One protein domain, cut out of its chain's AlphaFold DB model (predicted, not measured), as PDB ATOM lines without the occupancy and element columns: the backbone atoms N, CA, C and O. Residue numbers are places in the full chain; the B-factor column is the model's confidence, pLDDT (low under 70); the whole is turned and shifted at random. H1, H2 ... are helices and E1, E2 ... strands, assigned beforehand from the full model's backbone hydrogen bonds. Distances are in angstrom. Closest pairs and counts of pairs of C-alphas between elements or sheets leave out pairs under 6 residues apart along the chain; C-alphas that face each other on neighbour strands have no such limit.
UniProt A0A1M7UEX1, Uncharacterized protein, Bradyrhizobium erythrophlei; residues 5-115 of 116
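Overview. This is residues 5 to 115 of the 116 residues of an uncharacterized protein of Bradyrhizobium erythrophlei (UniProt A0A1M7UEX1). A small, strongly twisted sheet of four strands makes one lobe, and three helices make a second lobe off to one side, reached by H1 and H2 where they graze the sheet. In the helical lobe H2 has H1 on it and folds back into H3, whose residues 110 to 113 stick out with 114 and 115; the loop of residues 44 to 52 lies at the end of the sheet far from the helices. The printed part has 111 residues with three named helices and four named strands, in the order H1 E1 E2 E3 E4 H2 H3, of mixed class. The sheet runs E3 E2 E1 E4, antiparallel throughout. The whole is compact, with a radius of gyration of the C-alphas of 14.9 A and spans of 41 by 32 by 23 A.

Arrangement. Begin at E2, residues 36 to 43, an inner strand that bends by 51 degrees at residue 39. It forms a hairpin with E1, residues 28 to 33, antiparallel at 135 degrees; look for N 31 and O 38, 2.8 A apart. It forms another hairpin with E3, residues 53 to 55, where N 43 and O 53 are 2.9 A apart. This pairing is staggered: residues 36 to 41 of E2 pair with E1 and residues 41 to 43 with E3. These three strands are a meander, each the antiparallel neighbour of the one before. On the other side of E1 is E4, residues 69 to 73, with N 32 and O 71 2.8 A apart. The four make a Greek key, a meander of three whose first strand is the antiparallel neighbour of the fourth. Move outward to H2, residues 83 to 99, which only grazes the sheet with residues 93 to 97 and is only just on it, with 5 pairs of C-alphas within 10 A. H1, residues 5 to 11, also only grazes the sheet, with residues 5 to 9. H1 and H2 touch, closest at the C-alphas of Val 5 and Ala 92, 4.9 A; they run opposite ways at a steep tilt of 35.3 degrees, only just beyond shallow. H3, residues 103 to 113, is not on the sheet. It forms a helical hairpin with H2, touching residues 94 to 98 alone; the C-alphas of Ala 97 and Ala 105 are closest, 6.5 A apart. In H1, H2 and H3 every O i to N i+4 pair is within hydrogen-bond range.

Along the chain. Find C-alpha 36 at (154.668, 149.681, 180.200); from there E2 runs 20.8 A to C-alpha 43. E1 is 15.3 A long, E4 11.4 A and E3 6.4 A. H2 runs 24.3 A from C-alpha 83 at (166.288, 131.207, 187.465) to C-alpha 99. H3 runs 15.4 A to C-alpha 113 at (166.664, 145.044, 199.004), and H1 is 10.0 A long.

Size, cuts and confidence. The two C-alphas farthest apart are those of Ala 50 and Ala 84, 43.0 A. The printed part has no cut. The links from H1 to E1 and from E3 to E4 are long. Confidence is under 70 at residues 79 to 81 and 112 to 115.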
ATOM      1  N   VAL A   5     161.217 144.313 178.808       87.75
ATOM      2  CA  VAL A   5     160.329 143.269 179.345       87.75
ATOM      3  C   VAL A   5     159.609 142.533 178.216       87.75
ATOM      4  O   VAL A   5     159.537 141.306 178.212       87.75
ATOM      5  N   GLU A   6     159.129 143.267 177.212       88.38
ATOM      6  CA  GLU A   6     158.440 142.684 176.058       88.38
ATOM      7  C   GLU A   6     159.376 141.776 175.243       88.38
ATOM      8  O   GLU A   6     158.962 140.721 174.761       88.38
ATOM      9  N   LEU A   7     160.653 142.155 175.113       89.62
ATOM     10  CA  LEU A   7     161.657 141.345 174.422       89.62
ATOM     11  C   LEU A   7     161.931 140.029 175.154       89.62
ATOM     12  O   LEU A   7     162.013 138.984 174.507       89.62
ATOM     13  N   VAL A   8     162.055 140.058 176.483       89.12
ATOM     14  CA  VAL A   8     162.264 138.839 177.279       89.12
ATOM     15  C   VAL A   8     161.037 137.930 177.212       89.12
ATOM     16  O   VAL A   8     161.186 136.736 176.960       89.12
ATOM     17  N   LEU A   9     159.827 138.486 177.326       89.00
ATOM     18  CA  LEU A   9     158.578 137.728 177.189       89.00
ATOM     19  C   LEU A   9     158.484 137.027 175.822       89.00
ATOM     20  O   LEU A   9     158.235 135.822 175.766       89.00
ATOM     21  N   LYS A  10     158.800 137.726 174.724       89.50
ATOM     22  CA  LYS A  10     158.847 137.119 173.381       89.50
ATOM     23  C   LYS A  10     159.866 135.983 173.281       89.50
ATOM     24  O   LYS A  10     159.568 134.960 172.668       89.50
ATOM     25  N   LYS A  11     161.051 136.129 173.892       88.62
ATOM     26  CA  LYS A  11     162.089 135.076 173.898       88.62
ATOM     27  C   LYS A  11     161.610 133.787 174.562       88.62
ATOM     28  O   LYS A  11     162.005 132.711 174.126       88.62
ATOM     29  N   ILE A  12     160.740 133.888 175.566       87.19
ATOM     30  CA  ILE A  12     160.157 132.728 176.257       87.19
ATOM     31  C   ILE A  12     158.808 132.284 175.672       87.19
ATOM     32  O   ILE A  12     158.071 131.528 176.305       87.19
ATOM     33  N   GLY A  13     158.488 132.737 174.455       88.12
ATOM     34  CA  GLY A  13     157.307 132.314 173.702       88.12
ATOM     35  C   GLY A  13     156.003 132.994 174.121       88.12
ATOM     36  O   GLY A  13     154.933 132.498 173.782       88.12
ATOM     37  N   GLN A  14     156.076 134.108 174.850       89.94
ATOM     38  CA  GLN A  14     154.908 134.856 175.311       89.94
ATOM     39  C   GLN A  14     154.646 136.036 174.379       89.94
ATOM     40  O   GLN A  14     155.518 136.875 174.144       89.94
ATOM     41  N   PHE A  15     153.425 136.107 173.858       90.69
ATOM     42  CA  PHE A  15     153.003 137.127 172.906       90.69
ATOM     43  C   PHE A  15     151.749 137.825 173.412       90.69
ATOM     44  O   PHE A  15     150.901 137.208 174.056       90.69
ATOM     45  N   LEU A  16     151.632 139.116 173.103       92.94
ATOM     46  CA  LEU A  16     150.438 139.880 173.429       92.94
ATOM     47  C   LEU A  16     149.246 139.322 172.652       92.94
ATOM     48  O   LEU A  16     149.256 139.287 171.421       92.94
ATOM     49  N   ARG A  17     148.216 138.916 173.389       94.75
ATOM     50  CA  ARG A  17     146.889 138.645 172.846       94.75
ATOM     51  C   ARG A  17     146.073 139.939 172.805       94.75
ATOM     52  O   ARG A  17     146.315 140.822 173.635       94.75
ATOM     53  N   PRO A  18     145.102 140.067 171.888       95.25
ATOM     54  CA  PRO A  18     144.184 141.199 171.876       95.25
ATOM     55  C   PRO A  18     143.505 141.378 173.237       95.25
ATOM     56  O   PRO A  18     143.031 140.409 173.832       95.25
ATOM     57  N   ILE A  19     143.431 142.615 173.737       95.62
ATOM     58  CA  ILE A  19     142.796 142.901 175.036       95.62
ATOM     59  C   ILE A  19     141.309 142.511 175.061       95.62
ATOM     60  O   ILE A  19     140.787 142.130 176.103       95.62
ATOM     61  N   SER A  20     140.640 142.512 173.904       93.25
ATOM     62  CA  SER A  20     139.256 142.048 173.745       93.25
ATOM     63  C   SER A  20     139.053 140.573 174.112       93.25
ATOM     64  O   SER A  20     137.932 140.175 174.422       93.25
ATOM     65  N   GLU A  21     140.118 139.767 174.096       95.25
ATOM     66  CA  GLU A  21     140.107 138.353 174.487       95.25
ATOM     67  C   GLU A  21     140.435 138.145 175.974       95.25
ATOM     68  O   GLU A  21     140.393 137.015 176.463       95.25
ATOM     69  N   ALA A  22     140.779 139.209 176.707       95.50
ATOM     70  CA  ALA A  22     141.129 139.104 178.115       95.50
ATOM     71  C   ALA A  22     139.922 138.680 178.971       95.50
ATOM     72  O   ALA A  22     138.802 139.163 178.767       95.50
ATOM     73  N   PRO A  23     140.120 137.791 179.963       94.56
ATOM     74  CA  PRO A  23     139.028 137.265 180.763       94.56
ATOM     75  C   PRO A  23     138.435 138.348 181.675       94.56
ATOM     76  O   PRO A  23     139.080 138.849 182.593       94.56
ATOM     77  N   LYS A  24     137.154 138.671 181.464       95.19
ATOM     78  CA  LYS A  24     136.365 139.597 182.307       95.19
ATOM     79  C   LYS A  24     135.682 138.872 183.484       95.19
ATOM     80  O   LYS A  24     134.512 139.107 183.822       95.19
ATOM     81  N   ASP A  25     136.409 137.925 184.075       93.75
ATOM     82  CA  ASP A  25     135.973 137.041 185.165       93.75
ATOM     83  C   ASP A  25     136.582 137.408 186.534       93.75
ATOM     84  O   ASP A  25     136.263 136.764 187.530       93.75
ATOM     85  N   GLY A  26     137.406 138.461 186.594       92.44
ATOM     86  CA  GLY A  26     138.104 138.906 187.806       92.44
ATOM     87  C   GLY A  26     139.505 138.318 187.978       92.44
ATOM     88  O   GLY A  26     140.173 138.613 188.967       92.44
ATOM     89  N   ARG A  27     139.984 137.510 187.028       93.88
ATOM     90  CA  ARG A  27     141.364 137.020 187.021       93.88
ATOM     91  C   ARG A  27     142.360 138.143 186.742       93.88
ATOM     92  O   ARG A  27     142.092 139.056 185.964       93.88
ATOM     93  N   TRP A  28     143.533 138.027 187.359       93.88
ATOM     94  CA  TRP A  28     144.662 138.912 187.103       93.88
ATOM     95  C   TRP A  28     145.317 138.607 185.758       93.88
ATOM     96  O   TRP A  28     145.601 137.452 185.441       93.88
ATOM     97  N   ILE A  29     145.602 139.660 185.004       94.81
ATOM     98  CA  ILE A  29     146.311 139.637 183.731       94.81
ATOM     99  C   ILE A  29     147.537 140.547 183.788       94.81
ATOM    100  O   ILE A  29     147.609 141.468 184.605       94.81
ATOM    101  N   LEU A  30     148.487 140.310 182.885       93.75
ATOM    102  CA  LEU A  30     149.565 141.251 182.601       93.75
ATOM    103  C   LEU A  30     149.219 142.017 181.318       93.75
ATOM    104  O   LEU A  30     149.374 141.489 180.217       93.75
ATOM    105  N   ALA A  31     148.724 143.246 181.452       94.75
ATOM    106  CA  ALA A  31     148.302 144.089 180.336       94.75
ATOM    107  C   ALA A  31     149.423 145.045 179.899       94.75
ATOM    108  O   ALA A  31     150.112 145.629 180.735       94.75
ATOM    109  N   LYS A  32     149.610 145.231 178.590       93.50
ATOM    110  CA  LYS A  32     150.570 146.191 178.025       93.50
ATOM    111  C   LYS A  32     149.866 147.511 177.732       93.50
ATOM    112  O   LYS A  32     148.942 147.544 176.933       93.50
ATOM    113  N   SER A  33     150.331 148.593 178.347       91.25
ATOM    114  CA  SER A  33     149.953 149.980 178.028       91.25
ATOM    115  C   SER A  33     151.123 150.721 177.377       91.25
ATOM    116  O   SER A  33     152.245 150.198 177.355       91.25
ATOM    117  N   ALA A  34     150.903 151.951 176.908       86.00
ATOM    118  CA  ALA A  34     151.983 152.817 176.428       86.00
ATOM    119  C   ALA A  34     153.087 153.017 177.489       86.00
ATOM    120  O   ALA A  34     154.268 152.965 177.158       86.00
ATOM    121  N   ASP A  35     152.701 153.124 178.765       81.75
ATOM    122  CA  ASP A  35     153.605 153.379 179.898       81.75
ATOM    123  C   ASP A  35     154.353 152.124 180.388       81.75
ATOM    124  O   ASP A  35     155.139 152.187 181.330       81.75
ATOM    125  N   GLY A  36     154.093 150.960 179.783       85.25
ATOM    126  CA  GLY A  36     154.668 149.681 180.200       85.25
ATOM    127  C   GLY A  36     153.617 148.641 180.570       85.25
ATOM    128  O   GLY A  36     152.430 148.775 180.254       85.25
ATOM    129  N   PHE A  37     154.070 147.562 181.203       88.12
ATOM    130  CA  PHE A  37     153.197 146.481 181.651       88.12
ATOM    131  C   PHE A  37     152.560 146.795 183.008       88.12
ATOM    132  O   PHE A  37     153.225 147.267 183.927       88.12
ATOM    133  N   LYS A  38     151.271 146.481 183.137       88.75
ATOM    134  CA  LYS A  38     150.462 146.639 184.348       88.75
ATOM    135  C   LYS A  38     149.833 145.303 184.723       88.75
ATOM    136  O   LYS A  38     149.358 144.574 183.857       88.75
ATOM    137  N   VAL A  39     149.817 144.997 186.017       91.00
ATOM    138  CA  VAL A  39     149.092 143.840 186.555       91.00
ATOM    139  C   VAL A  39     147.711 144.323 186.978       91.00
ATOM    140  O   VAL A  39     147.603 145.146 187.884       91.00
ATOM    141  N   CYS A  40     146.664 143.862 186.304       94.19
ATOM    142  CA  CYS A  40     145.292 144.306 186.551       94.19
ATOM    143  C   CYS A  40     144.298 143.145 186.497       94.19
ATOM    144  O   CYS A  40     144.631 142.057 186.037       94.19
ATOM    145  N   HIS A  41     143.078 143.368 186.976       95.69
ATOM    146  CA  HIS A  41     141.966 142.426 186.870       95.69
ATOM    147  C   HIS A  41     140.682 143.167 186.493       95.69
ATOM    148  O   HIS A  41     140.599 144.387 186.634       95.69
ATOM    149  N   TRP A  42     139.689 142.438 185.982       96.19
ATOM    150  CA  TRP A  42     138.388 143.017 185.658       96.19
ATOM    151  C   TRP A  42     137.498 143.075 186.896       96.19
ATOM    152  O   TRP A  42     137.014 142.041 187.364       96.19
ATOM    153  N   ASP A  43     137.230 144.277 187.389       94.50
ATOM    154  CA  ASP A  43     136.282 144.498 188.471       94.50
ATOM    155  C   ASP A  43     134.897 144.812 187.892       94.50
ATOM    156  O   ASP A  43     134.740 145.688 187.042       94.50
ATOM    157  N   ARG A  44     133.872 144.082 188.342       93.31
ATOM    158  CA  ARG A  44     132.477 144.292 187.923       93.31
ATOM    159  C   ARG A  44     131.767 145.371 188.735       93.31
ATOM    160  O   ARG A  44     130.758 145.888 188.262       93.31
ATOM    161  N   ASN A  45     132.240 145.666 189.941       90.94
ATOM    162  CA  ASN A  45     131.636 146.662 190.819       90.94
ATOM    163  C   ASN A  45     132.699 147.409 191.647       90.94
ATOM    164  O   ASN A  45     132.657 147.362 192.881       90.94
ATOM    165  N   PRO A  46     133.637 148.103 190.979       87.19
ATOM    166  CA  PRO A  46     134.669 148.882 191.650       87.19
ATOM    167  C   PRO A  46     134.063 150.003 192.511       87.19
ATOM    168  O   PRO A  46     133.289 150.828 192.005       87.19
ATOM    169  N   PRO A  47     134.423 150.093 193.804       83.25
ATOM    170  CA  PRO A  47     133.950 151.162 194.671       83.25
ATOM    171  C   PRO A  47     134.360 152.539 194.134       83.25
ATOM    172  O   PRO A  47     135.539 152.860 194.028       83.25
ATOM    173  N   GLY A  48     133.375 153.383 193.824       82.69
ATOM    174  CA  GLY A  48     133.621 154.765 193.400       82.69
ATOM    175  C   GLY A  48     133.874 154.964 191.903       82.69
ATOM    176  O   GLY A  48     134.203 156.082 191.510       82.69
ATOM    177  N   LEU A  49     133.678 153.939 191.065       86.31
ATOM    178  CA  LEU A  49     133.726 154.068 189.605       86.31
ATOM    179  C   LEU A  49     132.370 153.743 188.968       86.31
ATOM    180  O   LEU A  49     131.568 152.970 189.491       86.31
ATOM    181  N   ALA A  50     132.104 154.362 187.819       84.12
ATOM    182  CA  ALA A  50     130.845 154.228 187.094       84.12
ATOM    183  C   ALA A  50     130.823 152.950 186.233       84.12
ATOM    184  O   ALA A  50     130.775 153.013 185.007       84.12
ATOM    185  N   GLY A  51     130.855 151.791 186.892       89.00
ATOM    186  CA  GLY A  51     130.666 150.482 186.268       89.00
ATOM    187  C   GLY A  51     131.938 149.643 186.103       89.00
ATOM    188  O   GLY A  51     132.995 150.001 186.624       89.00
ATOM    189  N   PRO A  52     131.821 148.494 185.410       92.62
ATOM    190  CA  PRO A  52     132.905 147.529 185.274       92.62
ATOM    191  C   PRO A  52     134.139 148.081 184.551       92.62
ATOM    192  O   PRO A  52     134.009 148.770 183.538       92.62
ATOM    193  N   THR A  53     135.337 147.751 185.033       95.50
ATOM    194  CA  THR A  53     136.597 148.285 184.489       95.50
ATOM    195  C   THR A  53     137.803 147.435 184.894       95.50
ATOM    196  O   THR A  53     137.727 146.633 185.824       95.50
ATOM    197  N   TRP A  54     138.939 147.623 184.221       95.69
ATOM    198  CA  TRP A  54     140.209 147.042 184.651       95.69
ATOM    199  C   TRP A  54     140.810 147.848 185.805       95.69
ATOM    200  O   TRP A  54     140.937 149.067 185.696       95.69
ATOM    201  N   THR A  55     141.242 147.189 186.877       94.00
ATOM    202  CA  THR A  55     141.836 147.839 188.057       94.00
ATOM    203  C   THR A  55     143.135 147.154 188.499       94.00
ATOM    204  O   THR A  55     143.305 145.942 188.368       94.00
ATOM    205  N   GLU A  56     144.084 147.936 189.028       91.00
ATOM    206  CA  GLU A  56     145.358 147.431 189.589       91.00
ATOM    207  C   GLU A  56     145.228 146.966 191.054       91.00
ATOM    208  O   GLU A  56     146.157 146.383 191.610       91.00
ATOM    209  N   ALA A  57     144.089 147.235 191.696       85.88
ATOM    210  CA  ALA A  57     143.782 146.862 193.073       85.88
ATOM    211  C   ALA A  57     142.265 146.713 193.253       85.88
ATOM    212  O   ALA A  57     141.493 147.359 192.546       85.88
ATOM    213  N   ASN A  58     141.839 145.898 194.220       78.88
ATOM    214  CA  ASN A  58     140.415 145.654 194.505       78.88
ATOM    215  C   ASN A  58     139.684 146.901 195.040       78.88
ATOM    216  O   ASN A  58     138.461 146.962 195.036       78.88
ATOM    217  N   ASP A  59     140.429 147.883 195.542       79.31
ATOM    218  CA  ASP A  59     139.948 149.163 196.069       79.31
ATOM    219  C   ASP A  59     140.436 150.346 195.218       79.31
ATOM    220  O   ASP A  59     140.528 151.483 195.691       79.31
ATOM    221  N   ALA A  60     140.786 150.090 193.953       81.94
ATOM    222  CA  ALA A  60     141.318 151.119 193.081       81.94
ATOM    223  C   ALA A  60     140.298 152.246 192.866       81.94
ATOM    224  O   ALA A  60     139.183 152.039 192.399       81.94
ATOM    225  N   SER A  61     140.740 153.479 193.104       82.56
ATOM    226  CA  SER A  61     139.973 154.698 192.817       82.56
ATOM    227  C   SER A  61     140.030 155.123 191.345       82.56
ATOM    228  O   SER A  61     139.509 156.177 190.978       82.56
ATOM    229  N   ARG A  62     140.708 154.340 190.494       86.19
ATOM    230  CA  ARG A  62     140.863 154.564 189.054       86.19
ATOM    231  C   ARG A  62     140.781 153.238 188.310       86.19
ATOM    232  O   ARG A  62     141.344 152.244 188.763       86.19
ATOM    233  N   GLY A  63     140.114 153.271 187.164       90.94
ATOM    234  CA  GLY A  63     139.972 152.142 186.253       90.94
ATOM    235  C   GLY A  63     140.529 152.450 184.869       90.94
ATOM    236  O   GLY A  63     140.762 153.614 184.530       90.94
ATOM    237  N   TYR A  64     140.719 151.402 184.077       93.12
ATOM    238  CA  TYR A  64     141.193 151.471 182.701       93.12
ATOM    239  C   TYR A  64     140.163 150.880 181.733       93.12
ATOM    240  O   TYR A  64     139.476 149.898 182.029       93.12
ATOM    241  N   LEU A  65     140.072 151.493 180.555       92.00
ATOM    242  CA  LEU A  65     139.292 150.983 179.431       92.00
ATOM    243  C   LEU A  65     140.133 150.009 178.603       92.00
ATOM    244  O   LEU A  65     141.359 150.053 178.665       92.00
ATOM    245  N   ASP A  66     139.475 149.169 177.804       93.00
ATOM    246  CA  ASP A  66     140.155 148.222 176.912       93.00
ATOM    247  C   ASP A  66     141.158 148.949 175.987       93.00
ATOM    248  O   ASP A  66     142.320 148.561 175.936       93.00
ATOM    249  N   ASP A  67     140.760 150.071 175.372       93.88
ATOM    250  CA  ASP A  67     141.589 150.861 174.435       93.88
ATOM    251  C   ASP A  67     142.828 151.521 175.068       93.88
ATOM    252  O   ASP A  67     143.684 152.055 174.364       93.88
ATOM    253  N   TYR A  68     142.946 151.503 176.400       93.69
ATOM    254  CA  TYR A  68     144.174 151.926 177.077       93.69
ATOM    255  C   TYR A  68     145.312 150.902 176.896       93.69
ATOM    256  O   TYR A  68     146.486 151.234 177.085       93.69
ATOM    257  N   PHE A  69     144.978 149.659 176.534       95.12
ATOM    258  CA  PHE A  69     145.924 148.559 176.420       95.12
ATOM    259  C   PHE A  69     146.126 148.106 174.972       95.12
ATOM    260  O   PHE A  69     145.189 147.945 174.197       95.12
ATOM    261  N   GLU A  70     147.379 147.813 174.638       94.00
ATOM    262  CA  GLU A  70     147.798 147.235 173.356       94.00
ATOM    263  C   GLU A  70     147.539 145.717 173.302       94.00
ATOM    264  O   GLU A  70     147.416 145.134 172.228       94.00
ATOM    265  N   GLY A  71     147.458 145.061 174.463       95.31
ATOM    266  CA  GLY A  71     147.210 143.629 174.578       95.31
ATOM    267  C   GLY A  71     147.505 143.089 175.972       95.31
ATOM    268  O   GLY A  71     147.780 143.851 176.903       95.31
ATOM    269  N   TRP A  72     147.458 141.767 176.124       96.00
ATOM    270  CA  TRP A  72     147.653 141.108 177.416       96.00
ATOM    271  C   TRP A  72     148.324 139.736 177.312       96.00
ATOM    272  O   TRP A  72     148.350 139.109 176.252       96.00
ATOM    273  N   ILE A  73     148.839 139.264 178.446       94.12
ATOM    274  CA  ILE A  73     149.394 137.923 178.665       94.12
ATOM    275  C   ILE A  73     148.712 137.321 179.898       94.12
ATOM    276  O   ILE A  73     148.462 138.047 180.865       94.12
ATOM    277  N   ASP A  74     148.414 136.015 179.878       91.38
ATOM    278  CA  ASP A  74     147.957 135.296 181.078       91.38
ATOM    279  C   ASP A  74     149.174 134.917 181.933       91.38
ATOM    280  O   ASP A  74     149.988 134.093 181.507       91.38
ATOM    281  N   PRO A  75     149.313 135.480 183.145       85.75
ATOM    282  CA  PRO A  75     150.400 135.122 184.041       85.75
ATOM    283  C   PRO A  75     150.410 133.633 184.410       85.75
ATOM    284  O   PRO A  75     151.473 133.098 184.706       85.75
ATOM    285  N   ALA A  76     149.264 132.943 184.380       83.75
ATOM    286  CA  ALA A  76     149.187 131.507 184.652       83.75
ATOM    287  C   ALA A  76     149.833 130.654 183.546       83.75
ATOM    288  O   ALA A  76     150.234 129.517 183.799       83.75
ATOM    289  N   GLU A  77     149.965 131.196 182.332       83.38
ATOM    290  CA  GLU A  77     150.653 130.546 181.213       83.38
ATOM    291  C   GLU A  77     152.168 130.826 181.211       83.38
ATOM    292  O   GLU A  77     152.912 130.205 180.440       83.38
ATOM    293  N   LEU A  78     152.657 131.705 182.099       80.69
ATOM    294  CA  LEU A  78     154.086 131.941 182.297       80.69
ATOM    295  C   LEU A  78     154.725 130.728 182.978       80.69
ATOM    296  O   LEU A  78     154.904 130.669 184.194       80.69
ATOM    297  N   LYS A  79     155.139 129.750 182.174       69.38
ATOM    298  CA  LYS A  79     156.132 128.774 182.618       69.38
ATOM    299  C   LYS A  79     157.477 129.488 182.711       69.38
ATOM    300  O   LYS A  79     158.117 129.742 181.698       69.38
ATOM    301  N   LEU A  80     157.888 129.846 183.922       67.50
ATOM    302  CA  LEU A  80     159.251 130.297 184.195       67.50
ATOM    303  C   LEU A  80     160.128 129.050 184.318       67.50
ATOM    304  O   LEU A  80     160.022 128.301 185.286       67.50
ATOM    305  N   TRP A  81     160.917 128.784 183.279       66.88
ATOM    306  CA  TRP A  81     161.631 127.514 183.118       66.88
ATOM    307  C   TRP A  81     162.911 127.436 183.957       66.88
ATOM    308  O   TRP A  81     163.310 126.342 184.347       66.88
ATOM    309  N   ASP A  82     163.529 128.575 184.273       78.56
ATOM    310  CA  ASP A  82     164.756 128.636 185.061       78.56
ATOM    311  C   ASP A  82     164.944 129.985 185.782       78.56
ATOM    312  O   ASP A  82     164.264 130.982 185.523       78.56
ATOM    313  N   TYR A  83     165.889 130.003 186.729       82.19
ATOM    314  CA  TYR A  83     166.288 131.207 187.465       82.19
ATOM    315  C   TYR A  83     166.816 132.312 186.538       82.19
ATOM    316  O   TYR A  83     166.596 133.490 186.809       82.19
ATOM    317  N   ALA A  84     167.487 131.940 185.443       86.06
ATOM    318  CA  ALA A  84     168.052 132.890 184.490       86.06
ATOM    319  C   ALA A  84     166.953 133.740 183.838       86.06
ATOM    320  O   ALA A  84     167.047 134.962 183.830       86.06
ATOM    321  N   THR A  85     165.856 133.112 183.415       84.75
ATOM    322  CA  THR A  85     164.687 133.790 182.845       84.75
ATOM    323  C   THR A  85     164.060 134.776 183.831       84.75
ATOM    324  O   THR A  85     163.666 135.880 183.454       84.75
ATOM    325  N   LEU A  86     163.960 134.393 185.108       83.44
ATOM    326  CA  LEU A  86     163.433 135.279 186.146       83.44
ATOM    327  C   LEU A  86     164.360 136.483 186.374       83.44
ATOM    328  O   LEU A  86     163.880 137.611 186.497       83.44
ATOM    329  N   ALA A  87     165.673 136.252 186.418       86.62
ATOM    330  CA  ALA A  87     166.663 137.317 186.544       86.62
ATOM    331  C   ALA A  87     166.604 138.276 185.346       86.62
ATOM    332  O   ALA A  87     166.558 139.488 185.549       86.62
ATOM    333  N   ASP A  88     166.505 137.748 184.124       89.38
ATOM    334  CA  ASP A  88     166.372 138.539 182.899       89.38
ATOM    335  C   ASP A  88     165.102 139.399 182.911       89.38
ATOM    336  O   ASP A  88     165.159 140.581 182.578       89.38
ATOM    337  N   LEU A  89     163.960 138.850 183.346       87.62
ATOM    338  CA  LEU A  89     162.717 139.617 183.490       87.62
ATOM    339  C   LEU A  89     162.843 140.735 184.528       87.62
ATOM    340  O   LEU A  89     162.337 141.836 184.309       87.62
ATOM    341  N   LEU A  90     163.510 140.470 185.655       85.94
ATOM    342  CA  LEU A  90     163.716 141.471 186.697       85.94
ATOM    343  C   LEU A  90     164.633 142.603 186.217       85.94
ATOM    344  O   LEU A  90     164.327 143.771 186.451       85.94
ATOM    345  N   ILE A  91     165.732 142.264 185.542       89.12
ATOM    346  CA  ILE A  91     166.659 143.242 184.956       89.12
ATOM    347  C   ILE A  91     165.926 144.079 183.909       89.12
ATOM    348  O   ILE A  91     165.938 145.303 183.988       89.12
ATOM    349  N   ALA A  92     165.200 143.429 183.001       90.38
ATOM    350  CA  ALA A  92     164.415 144.106 181.980       90.38
ATOM    351  C   ALA A  92     163.375 145.068 182.577       90.38
ATOM    352  O   ALA A  92     163.198 146.178 182.079       90.38
ATOM    353  N   PHE A  93     162.720 144.676 183.672       86.50
ATOM    354  CA  PHE A  93     161.788 145.544 184.391       86.50
ATOM    355  C   PHE A  93     162.483 146.779 184.981       86.50
ATOM    356  O   PHE A  93     161.945 147.883 184.904       86.50
ATOM    357  N   VAL A  94     163.680 146.615 185.550       86.38
ATOM    358  CA  VAL A  94     164.488 147.729 186.073       86.38
ATOM    359  C   VAL A  94     164.920 148.674 184.957       86.38
ATOM    360  O   VAL A  94     164.829 149.890 185.127       86.38
ATOM    361  N   ASP A  95     165.369 148.132 183.829       89.19
ATOM    362  CA  ASP A  95     165.797 148.917 182.673       89.19
ATOM    363  C   ASP A  95     164.641 149.747 182.111       89.19
ATOM    364  O   ASP A  95     164.790 150.954 181.909       89.19
ATOM    365  N   ASP A  96     163.463 149.135 181.952       88.19
ATOM    366  CA  ASP A  96     162.263 149.838 181.501       88.19
ATOM    367  C   ASP A  96     161.829 150.909 182.520       88.19
ATOM    368  O   ASP A  96     161.537 152.040 182.124       88.19
ATOM    369  N   ALA A  97     161.849 150.617 183.825       85.62
ATOM    370  CA  ALA A  97     161.509 151.596 184.863       85.62
ATOM    371  C   ALA A  97     162.475 152.794 184.876       85.62
ATOM    372  O   ALA A  97     162.040 153.939 185.005       85.62
ATOM    373  N   ASN A  98     163.778 152.554 184.701       85.56
ATOM    374  CA  ASN A  98     164.773 153.619 184.573       85.56
ATOM    375  C   ASN A  98     164.547 154.456 183.307       85.56
ATOM    376  O   ASN A  98     164.592 155.683 183.377       85.56
ATOM    377  N   ALA A  99     164.274 153.814 182.167       87.25
ATOM    378  CA  ALA A  99     164.055 154.497 180.893       87.25
ATOM    379  C   ALA A  99     162.824 155.422 180.913       87.25
ATOM    380  O   ALA A  99     162.842 156.473 180.277       87.25
ATOM    381  N   HIS A 100     161.783 155.054 181.667       83.75
ATOM    382  CA  HIS A 100     160.552 155.844 181.808       83.75
ATOM    383  C   HIS A 100     160.546 156.764 183.038       83.75
ATOM    384  O   HIS A 100     159.580 157.492 183.251       83.75
ATOM    385  N   GLY A 101     161.603 156.748 183.858       83.38
ATOM    386  CA  GLY A 101     161.653 157.526 185.095       83.38
ATOM    387  C   GLY A 101     160.598 157.109 186.128       83.38
ATOM    388  O   GLY A 101     160.136 157.948 186.900       83.38
ATOM    389  N   ASP A 102     160.201 155.831 186.161       81.56
ATOM    390  CA  ASP A 102     159.227 155.308 187.126       81.56
ATOM    391  C   ASP A 102     159.863 155.160 188.519       81.56
ATOM    392  O   ASP A 102     160.253 154.082 188.985       81.56
ATOM    393  N   GLU A 103     159.961 156.286 189.224       83.06
ATOM    394  CA  GLU A 103     160.515 156.337 190.574       83.06
ATOM    395  C   GLU A 103     159.754 155.455 191.570       83.06
ATOM    396  O   GLU A 103     160.328 155.034 192.579       83.06
ATOM    397  N   ARG A 104     158.467 155.172 191.323       78.19
ATOM    398  CA  ARG A 104     157.653 154.335 192.208       78.19
ATOM    399  C   ARG A 104     158.104 152.883 192.108       78.19
ATOM    400  O   ARG A 104     158.377 152.275 193.148       78.19
ATOM    401  N   ALA A 105     158.225 152.350 190.893       76.44
ATOM    402  CA  ALA A 105     158.737 151.002 190.658       76.44
ATOM    403  C   ALA A 105     160.156 150.837 191.231       76.44
ATOM    404  O   ALA A 105     160.425 149.904 191.997       76.44
ATOM    405  N   LEU A 106     161.038 151.804 190.965       79.25
ATOM    406  CA  LEU A 106     162.418 151.796 191.461       79.25
ATOM    407  C   LEU A 106     162.496 151.854 192.996       79.25
ATOM    408  O   LEU A 106     163.373 151.236 193.607       79.25
ATOM    409  N   ARG A 107     161.574 152.567 193.652       81.88
ATOM    410  CA  ARG A 107     161.508 152.649 195.119       81.88
ATOM    411  C   ARG A 107     161.082 151.327 195.749       81.88
ATOM    412  O   ARG A 107     161.692 150.924 196.736       81.88
ATOM    413  N   ILE A 108     160.102 150.630 195.168       77.12
ATOM    414  CA  ILE A 108     159.649 149.311 195.650       77.12
ATOM    415  C   ILE A 108     160.817 148.318 195.684       77.12
ATOM    416  O   ILE A 108     160.989 147.604 196.675       77.12
ATOM    417  N   LEU A 109     161.649 148.312 194.639       71.94
ATOM    418  CA  LEU A 109     162.838 147.463 194.567       71.94
ATOM    419  C   LEU A 109     163.852 147.810 195.662       71.94
ATOM    420  O   LEU A 109     164.257 146.936 196.428       71.94
ATOM    421  N   LYS A 110     164.194 149.096 195.811       75.75
ATOM    422  CA  LYS A 110     165.131 149.573 196.845       75.75
ATOM    423  C   LYS A 110     164.662 149.227 198.262       75.75
ATOM    424  O   LYS A 110     165.463 148.796 199.086       75.75
ATOM    425  N   THR A 111     163.367 149.369 198.551       73.44
ATOM    426  CA  THR A 111     162.803 149.049 199.873       73.44
ATOM    427  C   THR A 111     162.862 147.555 200.197       73.44
ATOM    428  O   THR A 111     163.010 147.200 201.365       73.44
ATOM    429  N   ARG A 112     162.743 146.672 199.198       62.78
ATOM    430  CA  ARG A 112     162.831 145.219 199.408       62.78
ATOM    431  C   ARG A 112     164.273 144.739 199.567       62.78
ATOM    432  O   ARG A 112     164.507 143.900 200.426       62.78
ATOM    433  N   VAL A 113     165.223 145.317 198.828       60.09
ATOM    434  CA  VAL A 113     166.664 145.044 199.004       60.09
ATOM    435  C   VAL A 113     167.141 145.460 200.397       60.09
ATOM    436  O   VAL A 113     167.902 144.737 201.015       60.09
ATOM    437  N   ALA A 114     166.643 146.573 200.940       57.47
ATOM    438  CA  ALA A 114     166.996 147.020 202.292       57.47
ATOM    439  C   ALA A 114     166.449 146.130 203.431       57.47
ATOM    440  O   ALA A 114     166.779 146.360 204.592       57.47
ATOM    441  N   LYS A 115     165.570 145.167 203.123       51.69
ATOM    442  CA  LYS A 115     164.971 144.228 204.087       51.69
ATOM    443  C   LYS A 115     165.486 142.789 203.941       51.69
ATOM    444  O   LYS A 115     165.063 141.948 204.734       51.69
TER     445      LYS A 115